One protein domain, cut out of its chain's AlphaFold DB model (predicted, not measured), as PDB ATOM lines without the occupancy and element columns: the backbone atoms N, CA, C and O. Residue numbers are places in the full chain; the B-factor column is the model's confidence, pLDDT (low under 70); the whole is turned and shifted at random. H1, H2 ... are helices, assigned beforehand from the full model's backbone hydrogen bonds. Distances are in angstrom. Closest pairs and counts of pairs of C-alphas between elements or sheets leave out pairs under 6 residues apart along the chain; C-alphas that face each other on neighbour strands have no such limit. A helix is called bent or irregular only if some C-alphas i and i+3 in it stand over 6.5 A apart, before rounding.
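AT A GLANCE: This is residues 2 to 148 of the 586 residues of the protein "S-type Pyocin" of Vibrio aerogenes CECT 7868 (UniProt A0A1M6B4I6). What does the model look like? It is an elongated four-helix bundle: H1, H2 and arm H3a of the bent helix H3 lie side by side, and H7 packs on H2 and H3a towards one end. There H3b, the second arm of H3, crosses H7, with the short helices H4, H5 and H6 and their loops round these two; the turn between H2 and H3a makes the other end. What is it built of, and how large is it? The printed part has 147 residues, with seven named helices, H1 to H7 in chain order, and no named strand: the class is all helix. It is compact, with a radius of gyration of the C-alphas of 16.0 A, and spans 50 by 32 by 26 A.

IN THESE COORDINATES: Where do the first helices run? H1, residues 2 to 15, begins with C-alpha 2 at (-14.403, 58.990, -20.904) and is 20.2 A long. H2, residues 21 to 46, is 36.8 A long. Where is the bend? H3, residues 52 to 86, was assigned as one helix by its hydrogen bonds but is bent, with C-alphas 75 and 78 9.3 A apart. Its arms are H3a, residues 52 to 75, 34.6 A, and H3b, residues 78 to 86, 12.3 A. What follows? H4 is residues 96 to 103, H5 residues 114 to 120 and H6 residues 124 to 128. H7, residues 130 to 148, is 27.7 A long and ends with C-alpha 148 at (-13.760, 26.282, 3.516).

HOW THE PARTS SIT: How is the bundle arranged? H1 and H2 form a hairpin, at a shallow tilt of 26 degrees, with Ala 12 and Ser 27 their closest C-alphas at 5.4 A. H2 and H3a form another, closest at the C-alphas of Ile 41 and Thr 55, 6.3 A. H7 touches residues 22 to 34 of H2, opposite ways at 19 degrees, a shallow tilt, with the C-alphas of Phe 30 and His 134 closest at 6.4 A. What surrounds H3b? H3b touches residues 132 to 140 of H7, about perpendicular at 74 degrees, with the C-alphas of Thr 82 and Ala 136 closest at 4.4 A. H4 touches H3b, closest at the C-alphas of Thr 80 and Ala 103, 6.4 A. Where are H5 and H6? H5 touches H7, closest at the C-alphas of Arg 114 and Val 140, 6.6 A. H6 and H7 only just touch, only at the corner, with 3 pairs of C-alphas within 8 A, the closest those of Ala 126 and Arg 133 at 5.7 A. Are the backbones helical? Each O i to N i+4 pair is within hydrogen-bond range in H1, H3a, H3b, H4, H6 and H7, against 21 of 22 in H2 and 1 of 3 in H5, where 3 of 4 O i to N i+3 pairs are within range.

THE WHOLE: How far does it reach? The two C-alphas farthest apart, those of Gly 48 and Arg 148, are 52.3 A apart. Is it unbroken? The printed part has no cut, and no link is long. Where is confidence low? The mean pLDDT of the printed part is 70.9, and 67 residues are under 70, among them residues 2 to 10, 52 to 60, 89 to 101 and 112 to 122.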
ATOM      1  N   GLN A   2     -15.743  59.116 -21.522       46.91
ATOM      2  CA  GLN A   2     -14.403  58.990 -20.904       46.91
ATOM      3  C   GLN A   2     -14.373  59.423 -19.425       46.91
ATOM      4  O   GLN A   2     -13.867  58.680 -18.593       46.91
ATOM      5  N   ARG A   3     -14.999  60.564 -19.085       54.28
ATOM      6  CA  ARG A   3     -15.176  61.017 -17.688       54.28
ATOM      7  C   ARG A   3     -15.898  59.972 -16.821       54.28
ATOM      8  O   ARG A   3     -15.346  59.530 -15.826       54.28
ATOM      9  N   PHE A   4     -17.057  59.491 -17.275       55.16
ATOM     10  CA  PHE A   4     -17.822  58.431 -16.605       55.16
ATOM     11  C   PHE A   4     -16.989  57.155 -16.366       55.16
ATOM     12  O   PHE A   4     -16.996  56.597 -15.274       55.16
ATOM     13  N   SER A   5     -16.214  56.716 -17.365       53.47
ATOM     14  CA  SER A   5     -15.339  55.539 -17.252       53.47
ATOM     15  C   SER A   5     -14.229  55.724 -16.213       53.47
ATOM     16  O   SER A   5     -13.904  54.781 -15.490       53.47
ATOM     17  N   ALA A   6     -13.652  56.927 -16.123       51.84
ATOM     18  CA  ALA A   6     -12.658  57.255 -15.106       51.84
ATOM     19  C   ALA A   6     -13.283  57.228 -13.702       51.84
ATOM     20  O   ALA A   6     -12.742  56.581 -12.806       51.84
ATOM     21  N   SER A   7     -14.465  57.827 -13.533       53.72
ATOM     22  CA  SER A   7     -15.205  57.809 -12.266       53.72
ATOM     23  C   SER A   7     -15.547  56.388 -11.812       53.72
ATOM     24  O   SER A   7     -15.316  56.042 -10.654       53.72
ATOM     25  N   VAL A   8     -16.032  55.530 -12.719       61.38
ATOM     26  CA  VAL A   8     -16.310  54.111 -12.428       61.38
ATOM     27  C   VAL A   8     -15.046  53.368 -12.002       61.38
ATOM     28  O   VAL A   8     -15.093  52.601 -11.043       61.38
ATOM     29  N   SER A   9     -13.913  53.631 -12.654       60.44
ATOM     30  CA  SER A   9     -12.632  53.000 -12.309       60.44
ATOM     31  C   SER A   9     -12.158  53.407 -10.911       60.44
ATOM     32  O   SER A   9     -11.741  52.555 -10.134       60.44
ATOM     33  N   ILE A  10     -12.294  54.686 -10.549       62.78
ATOM     34  CA  ILE A  10     -11.955  55.193  -9.210       62.78
ATOM     35  C   ILE A  10     -12.836  54.537  -8.137       62.78
ATOM     36  O   ILE A  10     -12.325  54.094  -7.109       62.78
ATOM     37  N   MET A  11     -14.149  54.447  -8.374       71.31
ATOM     38  CA  MET A  11     -15.081  53.799  -7.441       71.31
ATOM     39  C   MET A  11     -14.767  52.311  -7.275       71.31
ATOM     40  O   MET A  11     -14.745  51.809  -6.154       71.31
ATOM     41  N   ALA A  12     -14.460  51.622  -8.375       68.56
ATOM     42  CA  ALA A  12     -14.091  50.215  -8.349       68.56
ATOM     43  C   ALA A  12     -12.803  49.984  -7.540       68.56
ATOM     44  O   ALA A  12     -12.769  49.111  -6.674       68.56
ATOM     45  N   SER A  13     -11.770  50.806  -7.749       64.06
ATOM     46  CA  SER A  13     -10.528  50.725  -6.974       64.06
ATOM     47  C   SER A  13     -10.769  50.939  -5.480       64.06
ATOM     48  O   SER A  13     -10.239  50.191  -4.664       64.06
ATOM     49  N   ARG A  14     -11.609  51.909  -5.101       71.25
ATOM     50  CA  ARG A  14     -11.904  52.203  -3.688       71.25
ATOM     51  C   ARG A  14     -12.712  51.099  -3.003       71.25
ATOM     52  O   ARG A  14     -12.377  50.707  -1.892       71.25
ATOM     53  N   CYS A  15     -13.752  50.585  -3.654       73.69
ATOM     54  CA  CYS A  15     -14.685  49.640  -3.031       73.69
ATOM     55  C   CYS A  15     -14.225  48.175  -3.079       73.69
ATOM     56  O   CYS A  15     -14.737  47.360  -2.316       73.69
ATOM     57  N   PHE A  16     -13.271  47.836  -3.952       74.12
ATOM     58  CA  PHE A  16     -12.790  46.465  -4.167       74.12
ATOM     59  C   PHE A  16     -11.290  46.304  -3.870       74.12
ATOM     60  O   PHE A  16     -10.614  45.450  -4.447       74.12
ATOM     61  N   SER A  17     -10.741  47.118  -2.966       62.78
ATOM     62  CA  SER A  17      -9.335  47.045  -2.553       62.78
ATOM     63  C   SER A  17      -9.056  45.815  -1.676       62.78
ATOM     64  O   SER A  17      -9.055  45.889  -0.451       62.78
ATOM     65  N   SER A  18      -8.798  44.669  -2.309       56.62
ATOM     66  CA  SER A  18      -8.241  43.475  -1.667       56.62
ATOM     67  C   SER A  18      -7.283  42.787  -2.643       56.62
ATOM     68  O   SER A  18      -7.552  42.712  -3.841       56.62
ATOM     69  N   ALA A  19      -6.147  42.270  -2.158       50.75
ATOM     70  CA  ALA A  19      -5.151  41.569  -2.982       50.75
ATOM     71  C   ALA A  19      -5.653  40.210  -3.533       50.75
ATOM     72  O   ALA A  19      -4.870  39.407  -4.047       50.75
ATOM     73  N   SER A  20      -6.949  39.909  -3.397       63.03
ATOM     74  CA  SER A  20      -7.553  38.649  -3.807       63.03
ATOM     75  C   SER A  20      -7.946  38.662  -5.292       63.03
ATOM     76  O   SER A  20      -8.467  39.634  -5.841       63.03
ATOM     77  N   SER A  21      -7.761  37.522  -5.970       59.53
ATOM     78  CA  SER A  21      -8.214  37.348  -7.363       59.53
ATOM     79  C   SER A  21      -9.743  37.433  -7.531       59.53
ATOM     80  O   SER A  21     -10.235  37.529  -8.659       59.53
ATOM     81  N   PHE A  22     -10.498  37.358  -6.429       62.38
ATOM     82  CA  PHE A  22     -11.955  37.485  -6.405       62.38
ATOM     83  C   PHE A  22     -12.372  38.953  -6.449       62.38
ATOM     84  O   PHE A  22     -13.213  39.309  -7.278       62.38
ATOM     85  N   SER A  23     -11.705  39.802  -5.663       70.31
ATOM     86  CA  SER A  23     -11.941  41.245  -5.649       70.31
ATOM     87  C   SER A  23     -11.668  41.882  -7.016       70.31
ATOM     88  O   SER A  23     -12.513  42.589  -7.566       70.31
ATOM     89  N   ASN A  24     -10.560  41.497  -7.664       69.25
ATOM     90  CA  ASN A  24     -10.237  41.948  -9.023       69.25
ATOM     91  C   ASN A  24     -11.295  41.533 -10.060       69.25
ATOM     92  O   ASN A  24     -11.691  42.328 -10.912       69.25
ATOM     93  N   ARG A  25     -11.796  40.291  -9.992       69.25
ATOM     94  CA  ARG A  25     -12.832  39.803 -10.921       69.25
ATOM     95  C   ARG A  25     -14.161  40.526 -10.749       69.25
ATOM     96  O   ARG A  25     -14.876  40.728 -11.726       69.25
ATOM     97  N   ALA A  26     -14.520  40.883  -9.528       72.00
ATOM     98  CA  ALA A  26     -15.773  41.565  -9.264       72.00
ATOM     99  C   ALA A  26     -15.703  43.073  -9.547       72.00
ATOM    100  O   ALA A  26     -16.640  43.600 -10.137       72.00
ATOM    101  N   SER A  27     -14.557  43.717  -9.303       73.81
ATOM    102  CA  SER A  27     -14.254  45.062  -9.814       73.81
ATOM    103  C   SER A  27     -14.438  45.149 -11.337       73.81
ATOM    104  O   SER A  27     -15.142  46.024 -11.844       73.81
ATOM    105  N   LEU A  28     -13.915  44.164 -12.079       70.69
ATOM    106  CA  LEU A  28     -14.094  44.076 -13.532       70.69
ATOM    107  C   LEU A  28     -15.554  43.822 -13.949       70.69
ATOM    108  O   LEU A  28     -16.009  44.379 -14.948       70.69
ATOM    109  N   ARG A  29     -16.307  43.002 -13.201       75.81
ATOM    110  CA  ARG A  29     -17.742  42.767 -13.464       75.81
ATOM    111  C   ARG A  29     -18.572  44.028 -13.234       75.81
ATOM    112  O   ARG A  29     -19.380  44.366 -14.097       75.81
ATOM    113  N   PHE A  30     -18.324  44.742 -12.140       84.00
ATOM    114  CA  PHE A  30     -18.934  46.039 -11.861       84.00
ATOM    115  C   PHE A  30     -18.647  47.049 -12.979       84.00
ATOM    116  O   PHE A  30     -19.577  47.628 -13.543       84.00
ATOM    117  N   ALA A  31     -17.374  47.213 -13.356       74.19
ATOM    118  CA  ALA A  31     -16.970  48.154 -14.397       74.19
ATOM    119  C   ALA A  31     -17.613  47.830 -15.756       74.19
ATOM    120  O   ALA A  31     -18.079  48.731 -16.459       74.19
ATOM    121  N   ARG A  32     -17.700  46.542 -16.109       74.50
ATOM    122  CA  ARG A  32     -18.370  46.084 -17.331       74.50
ATOM    123  C   ARG A  32     -19.858  46.427 -17.327       74.50
ATOM    124  O   ARG A  32     -20.354  46.963 -18.312       74.50
ATOM    125  N   GLU A  33     -20.565  46.146 -16.238       79.69
ATOM    126  CA  GLU A  33     -22.011  46.373 -16.150       79.69
ATOM    127  C   GLU A  33     -22.364  47.872 -16.135       79.69
ATOM    128  O   GLU A  33     -23.280  48.302 -16.838       79.69
ATOM    129  N   ALA A  34     -21.571  48.699 -15.444       74.44
ATOM    130  CA  ALA A  34     -21.683  50.158 -15.512       74.44
ATOM    131  C   ALA A  34     -21.383  50.694 -16.932       74.44
ATOM    132  O   ALA A  34     -22.056  51.607 -17.430       74.44
ATOM    133  N   GLY A  35     -20.410  50.093 -17.624       66.81
ATOM    134  CA  GLY A  35     -20.121  50.359 -19.035       66.81
ATOM    135  C   GLY A  35     -21.284  49.994 -19.964       66.81
ATOM    136  O   GLY A  35     -21.623  50.752 -20.871       66.81
ATOM    137  N   GLU A  36     -21.959  48.873 -19.719       76.25
ATOM    138  CA  GLU A  36     -23.137  48.456 -20.484       76.25
ATOM    139  C   GLU A  36     -24.333  49.396 -20.264       76.25
ATOM    140  O   GLU A  36     -25.034  49.720 -21.229       76.25
ATOM    141  N   MET A  37     -24.558  49.872 -19.033       75.75
ATOM    142  CA  MET A  37     -25.611  50.849 -18.715       75.75
ATOM    143  C   MET A  37     -25.365  52.200 -19.392       75.75
ATOM    144  O   MET A  37     -26.233  52.690 -20.117       75.75
ATOM    145  N   SER A  38     -24.168  52.768 -19.237       71.38
ATOM    146  CA  SER A  38     -23.799  54.023 -19.910       71.38
ATOM    147  C   SER A  38     -23.808  53.890 -21.436       71.38
ATOM    148  O   SER A  38     -24.267  54.791 -22.137       71.38
ATOM    149  N   GLY A  39     -23.401  52.735 -21.966       62.41
ATOM    150  CA  GLY A  39     -23.500  52.421 -23.389       62.41
ATOM    151  C   GLY A  39     -24.942  52.344 -23.902       62.41
ATOM    152  O   GLY A  39     -25.203  52.753 -25.031       62.41
ATOM    153  N   LYS A  40     -25.903  51.854 -23.101       73.00
ATOM    154  CA  LYS A  40     -27.339  51.886 -23.452       73.00
ATOM    155  C   LYS A  40     -27.872  53.319 -23.500       73.00
ATOM    156  O   LYS A  40     -28.528  53.658 -24.480       73.00
ATOM    157  N   ILE A  41     -27.535  54.144 -22.507       70.31
ATOM    158  CA  ILE A  41     -27.914  55.567 -22.463       70.31
ATOM    159  C   ILE A  41     -27.353  56.298 -23.693       70.31
ATOM    160  O   ILE A  41     -28.072  56.992 -24.403       70.31
ATOM    161  N   TYR A  42     -26.084  56.059 -24.027       60.81
ATOM    162  CA  TYR A  42     -25.457  56.658 -25.204       60.81
ATOM    163  C   TYR A  42     -26.051  56.163 -26.537       60.81
ATOM    164  O   TYR A  42     -26.186  56.940 -27.480       60.81
ATOM    165  N   ARG A  43     -26.461  54.891 -26.635       71.06
ATOM    166  CA  ARG A  43     -27.139  54.372 -27.837       71.06
ATOM    167  C   ARG A  43     -28.500  55.025 -28.080       71.06
ATOM    168  O   ARG A  43     -28.844  55.229 -29.238       71.06
ATOM    169  N   GLN A  44     -29.242  55.390 -27.032       67.38
ATOM    170  CA  GLN A  44     -30.512  56.119 -27.178       67.38
ATOM    171  C   GLN A  44     -30.307  57.485 -27.841       67.38
ATOM    172  O   GLN A  44     -31.090  57.864 -28.709       67.38
ATOM    173  N   TYR A  45     -29.213  58.177 -27.510       66.56
ATOM    174  CA  TYR A  45     -28.797  59.397 -28.204       66.56
ATOM    175  C   TYR A  45     -28.448  59.138 -29.674       66.56
ATOM    176  O   TYR A  45     -28.949  59.824 -30.561       66.56
ATOM    177  N   GLN A  46     -27.634  58.113 -29.955       61.88
ATOM    178  CA  GLN A  46     -27.241  57.772 -31.331       61.88
ATOM    179  C   GLN A  46     -28.429  57.384 -32.222       61.88
ATOM    180  O   GLN A  46     -28.402  57.627 -33.424       61.88
ATOM    181  N   GLN A  47     -29.467  56.787 -31.638       78.25
ATOM    182  CA  GLN A  47     -30.699  56.393 -32.325       78.25
ATOM    183  C   GLN A  47     -31.716  57.543 -32.435       78.25
ATOM    184  O   GLN A  47     -32.832  57.320 -32.896       78.25
ATOM    185  N   GLY A  48     -31.372  58.754 -31.978       69.75
ATOM    186  CA  GLY A  48     -32.272  59.912 -31.968       69.75
ATOM    187  C   GLY A  48     -33.455  59.781 -31.001       69.75
ATOM    188  O   GLY A  48     -34.386  60.574 -31.063       69.75
ATOM    189  N   SER A  49     -33.436  58.784 -30.111       71.56
ATOM    190  CA  SER A  49     -34.511  58.500 -29.149       71.56
ATOM    191  C   SER A  49     -34.415  59.335 -27.863       71.56
ATOM    192  O   SER A  49     -35.331  59.304 -27.049       71.56
ATOM    193  N   ALA A  50     -33.313  60.063 -27.661       69.94
ATOM    194  CA  ALA A  50     -33.107  60.984 -26.543       69.94
ATOM    195  C   ALA A  50     -32.267  62.192 -26.988       69.94
ATOM    196  O   ALA A  50     -31.363  62.052 -27.816       69.94
ATOM    197  N   SER A  51     -32.537  63.375 -26.425       71.06
ATOM    198  CA  SER A  51     -31.732  64.573 -26.693       71.06
ATOM    199  C   SER A  51     -30.346  64.466 -26.045       71.06
ATOM    200  O   SER A  51     -30.117  63.655 -25.139       71.06
ATOM    201  N   PHE A  52     -29.402  65.297 -26.497       54.66
ATOM    202  CA  PHE A  52     -28.075  65.390 -25.880       54.66
ATOM    203  C   PHE A  52     -28.174  65.735 -24.387       54.66
ATOM    204  O   PHE A  52     -27.529  65.092 -23.564       54.66
ATOM    205  N   GLU A  53     -29.035  66.688 -24.036       62.47
ATOM    206  CA  GLU A  53     -29.265  67.131 -22.661       62.47
ATOM    207  C   GLU A  53     -29.849  66.013 -21.787       62.47
ATOM    208  O   GLU A  53     -29.292  65.694 -20.740       62.47
ATOM    209  N   THR A  54     -30.892  65.320 -22.256       67.06
ATOM    210  CA  THR A  54     -31.474  64.173 -21.539       67.06
ATOM    211  C   THR A  54     -30.443  63.063 -21.333       67.06
ATOM    212  O   THR A  54     -30.377  62.458 -20.262       67.06
ATOM    213  N   THR A  55     -29.598  62.815 -22.333       59.88
ATOM    214  CA  THR A  55     -28.533  61.804 -22.271       59.88
ATOM    215  C   THR A  55     -27.463  62.183 -21.252       59.88
ATOM    216  O   THR A  55     -27.042  61.338 -20.459       59.88
ATOM    217  N   MET A  56     -27.042  63.449 -21.237       59.25
ATOM    218  CA  MET A  56     -26.061  63.954 -20.279       59.25
ATOM    219  C   MET A  56     -26.612  63.950 -18.855       59.25
ATOM    220  O   MET A  56     -25.938  63.431 -17.971       59.25
ATOM    221  N   ASN A  57     -27.850  64.398 -18.640       62.31
ATOM    222  CA  ASN A  57     -28.498  64.367 -17.326       62.31
ATOM    223  C   ASN A  57     -28.637  62.932 -16.804       62.31
ATOM    224  O   ASN A  57     -28.325  62.660 -15.648       62.31
ATOM    225  N   THR A  58     -29.009  61.983 -17.668       68.62
ATOM    226  CA  THR A  58     -29.134  60.565 -17.287       68.62
ATOM    227  C   THR A  58     -27.776  59.939 -16.941       68.62
ATOM    228  O   THR A  58     -27.680  59.151 -16.000       68.62
ATOM    229  N   LEU A  59     -26.705  60.290 -17.666       67.50
ATOM    230  CA  LEU A  59     -25.346  59.832 -17.348       67.50
ATOM    231  C   LEU A  59     -24.811  60.455 -16.053       67.50
ATOM    232  O   LEU A  59     -24.207  59.738 -15.256       67.50
ATOM    233  N   SER A  60     -25.042  61.751 -15.840       63.31
ATOM    234  CA  SER A  60     -24.663  62.455 -14.611       63.31
ATOM    235  C   SER A  60     -25.398  61.890 -13.397       63.31
ATOM    236  O   SER A  60     -24.770  61.640 -12.372       63.31
ATOM    237  N   GLN A  61     -26.694  61.597 -13.534       76.94
ATOM    238  CA  GLN A  61     -27.492  60.957 -12.488       76.94
ATOM    239  C   GLN A  61     -26.954  59.562 -12.142       76.94
ATOM    240  O   GLN A  61     -26.744  59.256 -10.970       76.94
ATOM    241  N   LEU A  62     -26.658  58.732 -13.150       77.06
ATOM    242  CA  LEU A  62     -26.063  57.409 -12.937       77.06
ATOM    243  C   LEU A  62     -24.694  57.504 -12.242       77.06
ATOM    244  O   LEU A  62     -24.390  56.706 -11.356       77.06
ATOM    245  N   GLU A  63     -23.857  58.467 -12.634       74.06
ATOM    246  CA  GLU A  63     -22.559  58.698 -11.994       74.06
ATOM    247  C   GLU A  63     -22.716  59.121 -10.530       74.06
ATOM    248  O   GLU A  63     -22.029  58.589  -9.656       74.06
ATOM    249  N   TRP A  64     -23.634  60.048 -10.259       73.31
ATOM    250  CA  TRP A  64     -23.939  60.518  -8.915       73.31
ATOM    251  C   TRP A  64     -24.441  59.376  -8.021       73.31
ATOM    252  O   TRP A  64     -23.910  59.184  -6.927       73.31
ATOM    253  N   GLU A  65     -25.369  58.545  -8.503       79.06
ATOM    254  CA  GLU A  65     -25.895  57.393  -7.756       79.06
ATOM    255  C   GLU A  65     -24.802  56.378  -7.398       79.06
ATOM    256  O   GLU A  65     -24.756  55.882  -6.270       79.06
ATOM    257  N   LEU A  66     -23.891  56.088  -8.330       80.94
ATOM    258  CA  LEU A  66     -22.763  55.193  -8.070       80.94
ATOM    259  C   LEU A  66     -21.796  55.781  -7.032       80.94
ATOM    260  O   LEU A  66     -21.310  55.044  -6.171       80.94
ATOM    261  N   ARG A  67     -21.558  57.099  -7.052       74.69
ATOM    262  CA  ARG A  67     -20.720  57.782  -6.050       74.69
ATOM    263  C   ARG A  67     -21.340  57.726  -4.658       74.69
ATOM    264  O   ARG A  67     -20.625  57.449  -3.698       74.69
ATOM    265  N   GLN A  68     -22.654  57.922  -4.547       76.75
ATOM    266  CA  GLN A  68     -23.364  57.778  -3.272       76.75
ATOM    267  C   GLN A  68     -23.233  56.353  -2.721       76.75
ATOM    268  O   GLN A  68     -22.980  56.162  -1.534       76.75
ATOM    269  N   GLN A  69     -23.335  55.337  -3.581       85.62
ATOM    270  CA  GLN A  69     -23.117  53.946  -3.177       85.62
ATOM    271  C   GLN A  69     -21.669  53.695  -2.724       85.62
ATOM    272  O   GLN A  69     -21.453  52.985  -1.743       85.62
ATOM    273  N   ALA A  70     -20.679  54.297  -3.388       77.31
ATOM    274  CA  ALA A  70     -19.271  54.164  -3.014       77.31
ATOM    275  C   ALA A  70     -18.975  54.783  -1.638       77.31
ATOM    276  O   ALA A  70     -18.235  54.199  -0.842       77.31
ATOM    277  N   ASP A  71     -19.584  55.932  -1.337       75.19
ATOM    278  CA  ASP A  71     -19.496  56.577  -0.022       75.19
ATOM    279  C   ASP A  71     -20.075  55.681   1.082       75.19
ATOM    280  O   ASP A  71     -19.442  55.470   2.116       75.19
ATOM    281  N   LEU A  72     -21.231  55.054   0.833       75.38
ATOM    282  CA  LEU A  72     -21.846  54.113   1.775       75.38
ATOM    283  C   LEU A  72     -20.941  52.904   2.060       75.38
ATOM    284  O   LEU A  72     -20.780  52.523   3.219       75.38
ATOM    285  N   VAL A  73     -20.317  52.325   1.032       80.81
ATOM    286  CA  VAL A  73     -19.368  51.207   1.198       80.81
ATOM    287  C   VAL A  73     -18.146  51.642   2.000       80.81
ATOM    288  O   VAL A  73     -17.725  50.923   2.904       80.81
ATOM    289  N   THR A  74     -17.604  52.822   1.701       75.25
ATOM    290  CA  THR A  74     -16.419  53.365   2.383       75.25
ATOM    291  C   THR A  74     -16.703  53.632   3.860       75.25
ATOM    292  O   THR A  74     -15.873  53.339   4.715       75.25
ATOM    293  N   ARG A  75     -17.892  54.156   4.173       75.00
ATOM    294  CA  ARG A  75     -18.269  54.554   5.533       75.00
ATOM    295  C   ARG A  75     -18.710  53.388   6.420       75.00
ATOM    296  O   ARG A  75     -18.410  53.399   7.608       75.00
ATOM    297  N   PHE A  76     -19.443  52.414   5.881       74.56
ATOM    298  CA  PHE A  76     -20.044  51.332   6.680       74.56
ATOM    299  C   PHE A  76     -19.352  49.977   6.526       74.56
ATOM    300  O   PHE A  76     -19.622  49.056   7.303       74.56
ATOM    301  N   GLY A  77     -18.459  49.853   5.545       78.81
ATOM    302  CA  GLY A  77     -17.737  48.626   5.247       78.81
ATOM    303  C   GLY A  77     -18.586  47.572   4.519       78.81
ATOM    304  O   GLY A  77     -19.820  47.602   4.551       78.81
ATOM    305  N   PRO A  78     -17.931  46.604   3.856       84.25
ATOM    306  CA  PRO A  78     -18.599  45.612   3.014       84.25
ATOM    307  C   PRO A  78     -19.541  44.686   3.798       84.25
ATOM    308  O   PRO A  78     -20.596  44.318   3.287       84.25
ATOM    309  N   GLU A  79     -19.221  44.367   5.052       83.06
ATOM    310  CA  GLU A  79     -20.051  43.527   5.926       83.06
ATOM    311  C   GLU A  79     -21.432  44.128   6.188       83.06
ATOM    312  O   GLU A  79     -22.457  43.504   5.913       83.06
ATOM    313  N   THR A  80     -21.458  45.374   6.667       81.44
ATOM    314  CA  THR A  80     -22.694  46.093   6.988       81.44
ATOM    315  C   THR A  80     -23.562  46.276   5.748       81.44
ATOM    316  O   THR A  80     -24.777  46.093   5.811       81.44
ATOM    317  N   ILE A  81     -22.941  46.598   4.606       84.94
ATOM    318  CA  ILE A  81     -23.643  46.714   3.324       84.94
ATOM    319  C   ILE A  81     -24.261  45.373   2.919       84.94
ATOM    320  O   ILE A  81     -25.429  45.338   2.539       84.94
ATOM    321  N   THR A  82     -23.521  44.272   3.050       85.06
ATOM    322  CA  THR A  82     -24.009  42.929   2.701       85.06
ATOM    323  C   THR A  82     -25.211  42.528   3.551       85.06
ATOM    324  O   THR A  82     -26.241  42.118   3.017       85.06
ATOM    325  N   LEU A  83     -25.099  42.699   4.869       81.69
ATOM    326  CA  LEU A  83     -26.167  42.427   5.826       81.69
ATOM    327  C   LEU A  83     -27.424  43.252   5.521       81.69
ATOM    328  O   LEU A  83     -28.529  42.718   5.427       81.69
ATOM    329  N   MET A  84     -27.265  44.551   5.277       83.06
ATOM    330  CA  MET A  84     -28.389  45.414   4.923       83.06
ATOM    331  C   MET A  84     -29.069  44.958   3.630       83.06
ATOM    332  O   MET A  84     -30.297  44.882   3.565       83.06
ATOM    333  N   MET A  85     -28.280  44.661   2.595       80.94
ATOM    334  CA  MET A  85     -28.812  44.226   1.306       80.94
ATOM    335  C   MET A  85     -29.597  42.924   1.412       80.94
ATOM    336  O   MET A  85     -30.612  42.775   0.734       80.94
ATOM    337  N   GLN A  86     -29.171  42.024   2.293       78.50
ATOM    338  CA  GLN A  86     -29.855  40.771   2.575       78.50
ATOM    339  C   GLN A  86     -31.230  40.944   3.209       78.50
ATOM    340  O   GLN A  86     -32.173  40.229   2.866       78.50
ATOM    341  N   HIS A  87     -31.359  41.901   4.119       75.94
ATOM    342  CA  HIS A  87     -32.578  42.095   4.899       75.94
ATOM    343  C   HIS A  87     -33.520  43.153   4.311       75.94
ATOM    344  O   HIS A  87     -34.536  43.502   4.914       75.94
ATOM    345  N   HIS A  88     -33.216  43.658   3.116       75.44
ATOM    346  CA  HIS A  88     -34.060  44.625   2.437       75.44
ATOM    347  C   HIS A  88     -35.084  43.957   1.522       75.44
ATOM    348  O   HIS A  88     -34.776  43.449   0.445       75.44
ATOM    349  N   HIS A  89     -36.351  44.054   1.912       65.94
ATOM    350  CA  HIS A  89     -37.468  43.493   1.151       65.94
ATOM    351  C   HIS A  89     -38.186  44.520   0.255       65.94
ATOM    352  O   HIS A  89     -39.159  44.185  -0.416       65.94
ATOM    353  N   GLY A  90     -37.708  45.769   0.207       63.91
ATOM    354  CA  GLY A  90     -38.283  46.826  -0.627       63.91
ATOM    355  C   GLY A  90     -37.899  46.725  -2.111       63.91
ATOM    356  O   GLY A  90     -36.891  46.123  -2.486       63.91
ATOM    357  N   SER A  91     -38.684  47.370  -2.981       58.34
ATOM    358  CA  SER A  91     -38.408  47.517  -4.426       58.34
ATOM    359  C   SER A  91     -37.666  48.824  -4.788       58.34
ATOM    360  O   SER A  91     -37.354  49.077  -5.960       58.34
ATOM    361  N   GLY A  92     -37.406  49.673  -3.787       61.34
ATOM    362  CA  GLY A  92     -36.780  50.990  -3.915       61.34
ATOM    363  C   GLY A  92     -35.247  50.974  -3.921       61.34
ATOM    364  O   GLY A  92     -34.620  49.956  -3.628       61.34
ATOM    365  N   SER A  93     -34.654  52.120  -4.279       61.06
ATOM    366  CA  SER A  93     -33.228  52.392  -4.047       61.06
ATOM    367  C   SER A  93     -32.966  52.551  -2.544       61.06
ATOM    368  O   SER A  93     -33.874  52.950  -1.809       61.06
ATOM    369  N   PHE A  94     -31.756  52.243  -2.071       67.25
ATOM    370  CA  PHE A  94     -31.431  52.438  -0.660       67.25
ATOM    371  C   PHE A  94     -31.253  53.928  -0.384       67.25
ATOM    372  O   PHE A  94     -30.349  54.561  -0.923       67.25
ATOM    373  N   SER A  95     -32.086  54.501   0.487       62.50
ATOM    374  CA  SER A  95     -31.795  55.835   1.002       62.50
ATOM    375  C   SER A  95     -30.641  55.757   1.997       62.50
ATOM    376  O   SER A  95     -30.554  54.812   2.787       62.50
ATOM    377  N   ARG A  96     -29.786  56.786   2.002       63.97
ATOM    378  CA  ARG A  96     -28.720  56.973   2.997       63.97
ATOM    379  C   ARG A  96     -29.263  56.718   4.410       63.97
ATOM    380  O   ARG A  96     -28.758  55.848   5.108       63.97
ATOM    381  N   ALA A  97     -30.386  57.340   4.769       62.09
ATOM    382  CA  ALA A  97     -31.070  57.145   6.051       62.09
ATOM    383  C   ALA A  97     -31.425  55.679   6.381       62.09
ATOM    384  O   ALA A  97     -31.430  55.288   7.546       62.09
ATOM    385  N   SER A  98     -31.721  54.843   5.384       66.44
ATOM    386  CA  SER A  98     -31.999  53.418   5.604       66.44
ATOM    387  C   SER A  98     -30.731  52.637   5.943       66.44
ATOM    388  O   SER A  98     -30.769  51.795   6.836       66.44
ATOM    389  N   VAL A  99     -29.600  52.985   5.318       68.75
ATOM    390  CA  VAL A  99     -28.288  52.408   5.649       68.75
ATOM    391  C   VAL A  99     -27.854  52.806   7.057       68.75
ATOM    392  O   VAL A  99     -27.432  51.952   7.828       68.75
ATOM    393  N   TYR A 100     -28.033  54.076   7.435       67.19
ATOM    394  CA  TYR A 100     -27.723  54.545   8.791       67.19
ATOM    395  C   TYR A 100     -28.577  53.846   9.850       67.19
ATOM    396  O   TYR A 100     -28.027  53.353  10.832       67.19
ATOM    397  N   ARG A 101     -29.898  53.753   9.644       69.38
ATOM    398  CA  ARG A 101     -30.799  53.055  10.579       69.38
ATOM    399  C   ARG A 101     -30.416  51.591  10.759       69.38
ATOM    400  O   ARG A 101     -30.454  51.095  11.877       69.38
ATOM    401  N   TYR A 102     -30.020  50.924   9.677       71.31
ATOM    402  CA  TYR A 102     -29.565  49.540   9.734       71.31
ATOM    403  C   TYR A 102     -28.200  49.403  10.426       71.31
ATOM    404  O   TYR A 102     -28.018  48.545  11.278       71.31
ATOM    405  N   ALA A 103     -27.237  50.276  10.118       71.00
ATOM    406  CA  ALA A 103     -25.903  50.231  10.719       71.00
ATOM    407  C   ALA A 103     -25.919  50.429  12.248       71.00
ATOM    408  O   ALA A 103     -25.059  49.881  12.940       71.00
ATOM    409  N   HIS A 104     -26.903  51.181  12.757       71.25
ATOM    410  CA  HIS A 104     -27.075  51.502  14.178       71.25
ATOM    411  C   HIS A 104     -28.145  50.643  14.876       71.25
ATOM    412  O   HIS A 104     -28.469  50.904  16.038       71.25
ATOM    413  N   SER A 105     -28.711  49.622  14.218       71.88
ATOM    414  CA  SER A 105     -29.643  48.712  14.887       71.88
ATOM    415  C   SER A 105     -28.904  47.844  15.910       71.88
ATOM    416  O   SER A 105     -27.827  47.308  15.642       71.88
ATOM    417  N   LYS A 106     -29.487  47.695  17.109       59.62
ATOM    418  CA  LYS A 106     -28.918  46.857  18.182       59.62
ATOM    419  C   LYS A 106     -28.954  45.363  17.847       59.62
ATOM    420  O   LYS A 106     -28.121  44.607  18.333       59.62
ATOM    421  N   GLU A 107     -29.885  44.952  16.991       63.41
ATOM    422  CA  GLU A 107     -29.950  43.604  16.436       63.41
ATOM    423  C   GLU A 107     -29.310  43.604  15.046       63.41
ATOM    424  O   GLU A 107     -29.822  44.240  14.119       63.41
ATOM    425  N   LYS A 108     -28.177  42.908  14.905       64.81
ATOM    426  CA  LYS A 108     -27.575  42.607  13.604       64.81
ATOM    427  C   LYS A 108     -27.877  41.147  13.265       64.81
ATOM    428  O   LYS A 108     -27.410  40.262  13.986       64.81
ATOM    429  N   PRO A 109     -28.681  40.871  12.227       66.44
ATOM    430  CA  PRO A 109     -28.940  39.503  11.806       66.44
ATOM    431  C   PRO A 109     -27.663  38.850  11.258       66.44
ATOM    432  O   PRO A 109     -26.684  39.524  10.950       66.44
ATOM    433  N   GLN A 110     -27.661  37.522  11.167       72.88
ATOM    434  CA  GLN A 110     -26.525  36.760  10.647       72.88
ATOM    435  C   GLN A 110     -26.574  36.673   9.116       72.88
ATOM    436  O   GLN A 110     -27.646  36.535   8.520       72.88
ATOM    437  N   LEU A 111     -25.400  36.702   8.483       71.25
ATOM    438  CA  LEU A 111     -25.256  36.510   7.038       71.25
ATOM    439  C   LEU A 111     -25.748  35.123   6.629       71.25
ATOM    440  O   LEU A 111     -25.359  34.119   7.229       71.25
ATOM    441  N   SER A 112     -26.581  35.059   5.592       66.69
ATOM    442  CA  SER A 112     -27.082  33.785   5.086       66.69
ATOM    443  C   SER A 112     -26.187  33.196   3.997       66.69
ATOM    444  O   SER A 112     -25.244  33.814   3.499       66.69
ATOM    445  N   HIS A 113     -26.434  31.932   3.648       65.81
ATOM    446  CA  HIS A 113     -25.618  31.219   2.672       65.81
ATOM    447  C   HIS A 113     -25.727  31.841   1.265       65.81
ATOM    448  O   HIS A 113     -26.792  32.271   0.838       65.81
ATOM    449  N   ARG A 114     -24.644  31.781   0.472       64.75
ATOM    450  CA  ARG A 114     -24.547  32.268  -0.926       64.75
ATOM    451  C   ARG A 114     -25.707  31.881  -1.854       64.75
ATOM    452  O   ARG A 114     -26.024  32.631  -2.778       64.75
ATOM    453  N   ALA A 115     -26.347  30.732  -1.625       59.94
ATOM    454  CA  ALA A 115     -27.529  30.315  -2.379       59.94
ATOM    455  C   ALA A 115     -28.710  31.295  -2.216       59.94
ATOM    456  O   ALA A 115     -29.470  31.503  -3.160       59.94
ATOM    457  N   GLU A 116     -28.832  31.943  -1.057       65.06
ATOM    458  CA  GLU A 116     -29.850  32.957  -0.790       65.06
ATOM    459  C   GLU A 116     -29.481  34.308  -1.410       65.06
ATOM    460  O   GLU A 116     -30.322  34.908  -2.069       65.06
ATOM    461  N   ILE A 117     -28.215  34.728  -1.349       66.75
ATOM    462  CA  ILE A 117     -27.740  35.969  -2.001       66.75
ATOM    463  C   ILE A 117     -27.948  35.948  -3.515       66.75
ATOM    464  O   ILE A 117     -28.379  36.935  -4.115       66.75
ATOM    465  N   THR A 118     -27.740  34.786  -4.139       63.81
ATOM    466  CA  THR A 118     -27.982  34.607  -5.579       63.81
ATOM    467  C   THR A 118     -29.461  34.829  -5.938       63.81
ATOM    468  O   THR A 118     -29.777  35.237  -7.057       63.81
ATOM    469  N   ARG A 119     -30.394  34.619  -4.996       65.00
ATOM    470  CA  ARG A 119     -31.836  34.832  -5.209       65.00
ATOM    471  C   ARG A 119     -32.184  36.321  -5.320       65.00
ATOM    472  O   ARG A 119     -33.120  36.658  -6.044       65.00
ATOM    473  N   TRP A 120     -31.439  37.212  -4.666       67.31
ATOM    474  CA  TRP A 120     -31.731  38.653  -4.668       67.31
ATOM    475  C   TRP A 120     -30.935  39.433  -5.716       67.31
ATOM    476  O   TRP A 120     -31.293  40.573  -5.991       67.31
ATOM    477  N   GLN A 121     -29.942  38.834  -6.390       63.66
ATOM    478  CA  GLN A 121     -29.228  39.487  -7.507       63.66
ATOM    479  C   GLN A 121     -30.178  39.941  -8.632       63.66
ATOM    480  O   GLN A 121     -29.896  40.872  -9.383       63.66
ATOM    481  N   TYR A 122     -31.342  39.291  -8.732       69.25
ATOM    482  CA  TYR A 122     -32.395  39.624  -9.686       69.25
ATOM    483  C   TYR A 122     -33.480  40.549  -9.119       69.25
ATOM    484  O   TYR A 122     -34.375  40.945  -9.869       69.25
ATOM    485  N   ALA A 123     -33.411  40.906  -7.836       74.25
ATOM    486  CA  ALA A 123     -34.400  41.742  -7.176       74.25
ATOM    487  C   ALA A 123     -34.309  43.213  -7.637       74.25
ATOM    488  O   ALA A 123     -33.221  43.707  -7.956       74.25
ATOM    489  N   PRO A 124     -35.433  43.957  -7.643       72.94
ATOM    490  CA  PRO A 124     -35.460  45.345  -8.109       72.94
ATOM    491  C   PRO A 124     -34.488  46.276  -7.369       72.94
ATOM    492  O   PRO A 124     -33.838  47.104  -8.006       72.94
ATOM    493  N   HIS A 125     -34.340  46.126  -6.049       75.81
ATOM    494  CA  HIS A 125     -33.411  46.940  -5.258       75.81
ATOM    495  C   HIS A 125     -31.944  46.631  -5.592       75.81
ATOM    496  O   HIS A 125     -31.126  47.542  -5.648       75.81
ATOM    497  N   ALA A 126     -31.599  45.377  -5.889       77.56
ATOM    498  CA  ALA A 126     -30.230  44.985  -6.211       77.56
ATOM    499  C   ALA A 126     -29.795  45.508  -7.596       77.56
ATOM    500  O   ALA A 126     -28.637  45.864  -7.796       77.56
ATOM    501  N   ARG A 127     -30.743  45.638  -8.537       76.50
ATOM    502  CA  ARG A 127     -30.509  46.283  -9.843       76.50
ATOM    503  C   ARG A 127     -30.331  47.798  -9.739       76.50
ATOM    504  O   ARG A 127     -29.543  48.361 -10.487       76.50
ATOM    505  N   LYS A 128     -31.060  48.450  -8.827       79.62
ATOM    506  CA  LYS A 128     -30.946  49.900  -8.580       79.62
ATOM    507  C   LYS A 128     -29.682  50.275  -7.802       79.62
ATOM    508  O   LYS A 128     -29.203  51.393  -7.928       79.62
ATOM    509  N   ASN A 129     -29.118  49.344  -7.034       86.00
ATOM    510  CA  ASN A 129     -27.935  49.571  -6.203       86.00
ATOM    511  C   ASN A 129     -26.746  48.738  -6.696       86.00
ATOM    512  O   ASN A 129     -26.256  47.847  -6.001       86.00
ATOM    513  N   LEU A 130     -26.327  49.015  -7.934       85.94
ATOM    514  CA  LEU A 130     -25.336  48.236  -8.677       85.94
ATOM    515  C   LEU A 130     -24.030  48.005  -7.900       85.94
ATOM    516  O   LEU A 130     -23.580  46.867  -7.792       85.94
ATOM    517  N   LEU A 131     -23.417  49.059  -7.360       86.88
ATOM    518  CA  LEU A 131     -22.131  48.962  -6.667       86.88
ATOM    519  C   LEU A 131     -22.269  48.228  -5.329       86.88
ATOM    520  O   LEU A 131     -21.460  47.350  -5.035       86.88
ATOM    521  N   LEU A 132     -23.322  48.528  -4.558       87.69
ATOM    522  CA  LEU A 132     -23.584  47.836  -3.291       87.69
ATOM    523  C   LEU A 132     -23.752  46.327  -3.519       87.69
ATOM    524  O   LEU A 132     -23.182  45.528  -2.778       87.69
ATOM    525  N   ARG A 133     -24.469  45.937  -4.585       87.69
ATOM    526  CA  ARG A 133     -24.672  44.530  -4.957       87.69
ATOM    527  C   ARG A 133     -23.349  43.815  -5.206       87.69
ATOM    528  O   ARG A 133     -23.124  42.750  -4.642       87.69
ATOM    529  N   HIS A 134     -22.471  44.395  -6.026       87.06
ATOM    530  CA  HIS A 134     -21.171  43.787  -6.338       87.06
ATOM    531  C   HIS A 134     -20.273  43.674  -5.096       87.06
ATOM    532  O   HIS A 134     -19.567  42.680  -4.946       87.06
ATOM    533  N   VAL A 135     -20.333  44.640  -4.173       86.88
ATOM    534  CA  VAL A 135     -19.627  44.565  -2.879       86.88
ATOM    535  C   VAL A 135     -20.170  43.429  -2.013       86.88
ATOM    536  O   VAL A 135     -19.385  42.647  -1.476       86.88
ATOM    537  N   ALA A 136     -21.493  43.289  -1.931       85.00
ATOM    538  CA  ALA A 136     -22.135  42.228  -1.165       85.00
ATOM    539  C   ALA A 136     -21.794  40.822  -1.690       85.00
ATOM    540  O   ALA A 136     -21.512  39.906  -0.914       85.00
ATOM    541  N   GLU A 137     -21.765  40.655  -3.014       82.81
ATOM    542  CA  GLU A 137     -21.399  39.391  -3.663       82.81
ATOM    543  C   GLU A 137     -19.960  38.962  -3.334       82.81
ATOM    544  O   GLU A 137     -19.722  37.796  -3.014       82.81
ATOM    545  N   ILE A 138     -18.999  39.892  -3.374       84.69
ATOM    546  CA  ILE A 138     -17.593  39.598  -3.045       84.69
ATOM    547  C   ILE A 138     -17.439  39.236  -1.582       84.69
ATOM    548  O   ILE A 138     -16.762  38.260  -1.272       84.69
ATOM    549  N   TYR A 139     -18.043  40.024  -0.696       83.81
ATOM    550  CA  TYR A 139     -17.879  39.848   0.739       83.81
ATOM    551  C   TYR A 139     -18.331  38.450   1.181       83.81
ATOM    552  O   TYR A 139     -17.637  37.765   1.934       83.81
ATOM    553  N   VAL A 140     -19.442  37.959   0.627       79.81
ATOM    554  CA  VAL A 140     -19.912  36.593   0.895       79.81
ATOM    555  C   VAL A 140     -19.041  35.537   0.235       79.81
ATOM    556  O   VAL A 140     -18.769  34.504   0.854       79.81
ATOM    557  N   ASP A 141     -18.582  35.771  -0.994       80.06
ATOM    558  CA  ASP A 141     -17.641  34.862  -1.644       80.06
ATOM    559  C   ASP A 141     -16.358  34.712  -0.801       80.06
ATOM    560  O   ASP A 141     -15.882  33.588  -0.620       80.06
ATOM    561  N   GLU A 142     -15.831  35.795  -0.226       80.31
ATOM    562  CA  GLU A 142     -14.653  35.780   0.652       80.31
ATOM    563  C   GLU A 142     -14.926  35.067   1.991       80.31
ATOM    564  O   GLU A 142     -14.121  34.223   2.401       80.31
ATOM    565  N   LEU A 143     -16.082  35.301   2.624       75.94
ATOM    566  CA  LEU A 143     -16.499  34.596   3.846       75.94
ATOM    567  C   LEU A 143     -16.647  33.081   3.650       75.94
ATOM    568  O   LEU A 143     -16.253  32.289   4.505       75.94
ATOM    569  N   GLN A 144     -17.184  32.635   2.517       73.31
ATOM    570  CA  GLN A 144     -17.315  31.201   2.252       73.31
ATOM    571  C   GLN A 144     -15.975  30.535   1.934       73.31
ATOM    572  O   GLN A 144     -15.757  29.372   2.285       73.31
ATOM    573  N   HIS A 145     -15.061  31.254   1.280       71.94
ATOM    574  CA  HIS A 145     -13.708  30.755   1.041       71.94
ATOM    575  C   HIS A 145     -12.896  30.660   2.336       71.94
ATOM    576  O   HIS A 145     -12.142  29.696   2.496       71.94
ATOM    577  N   SER A 146     -13.062  31.601   3.270       68.94
ATOM    578  CA  SER A 146     -12.405  31.531   4.579       68.94
ATOM    579  C   SER A 146     -12.938  30.356   5.411       68.94
ATOM    580  O   SER A 146     -12.137  29.580   5.928       68.94
ATOM    581  N   GLN A 147     -14.256  30.119   5.420       65.56
ATOM    582  CA  GLN A 147     -14.877  28.967   6.095       65.56
ATOM    583  C   GLN A 147     -14.486  27.604   5.488       65.56
ATOM    584  O   GLN A 147     -14.339  26.617   6.210       65.56
ATOM    585  N   ARG A 148     -14.265  27.513   4.167       60.97
ATOM    586  CA  ARG A 148     -13.760  26.282   3.516       60.97
ATOM    587  C   ARG A 148     -12.290  25.996   3.826       60.97
ATOM    588  O   ARG A 148     -11.897  24.835   3.881       60.97
TER     589      ARG A 148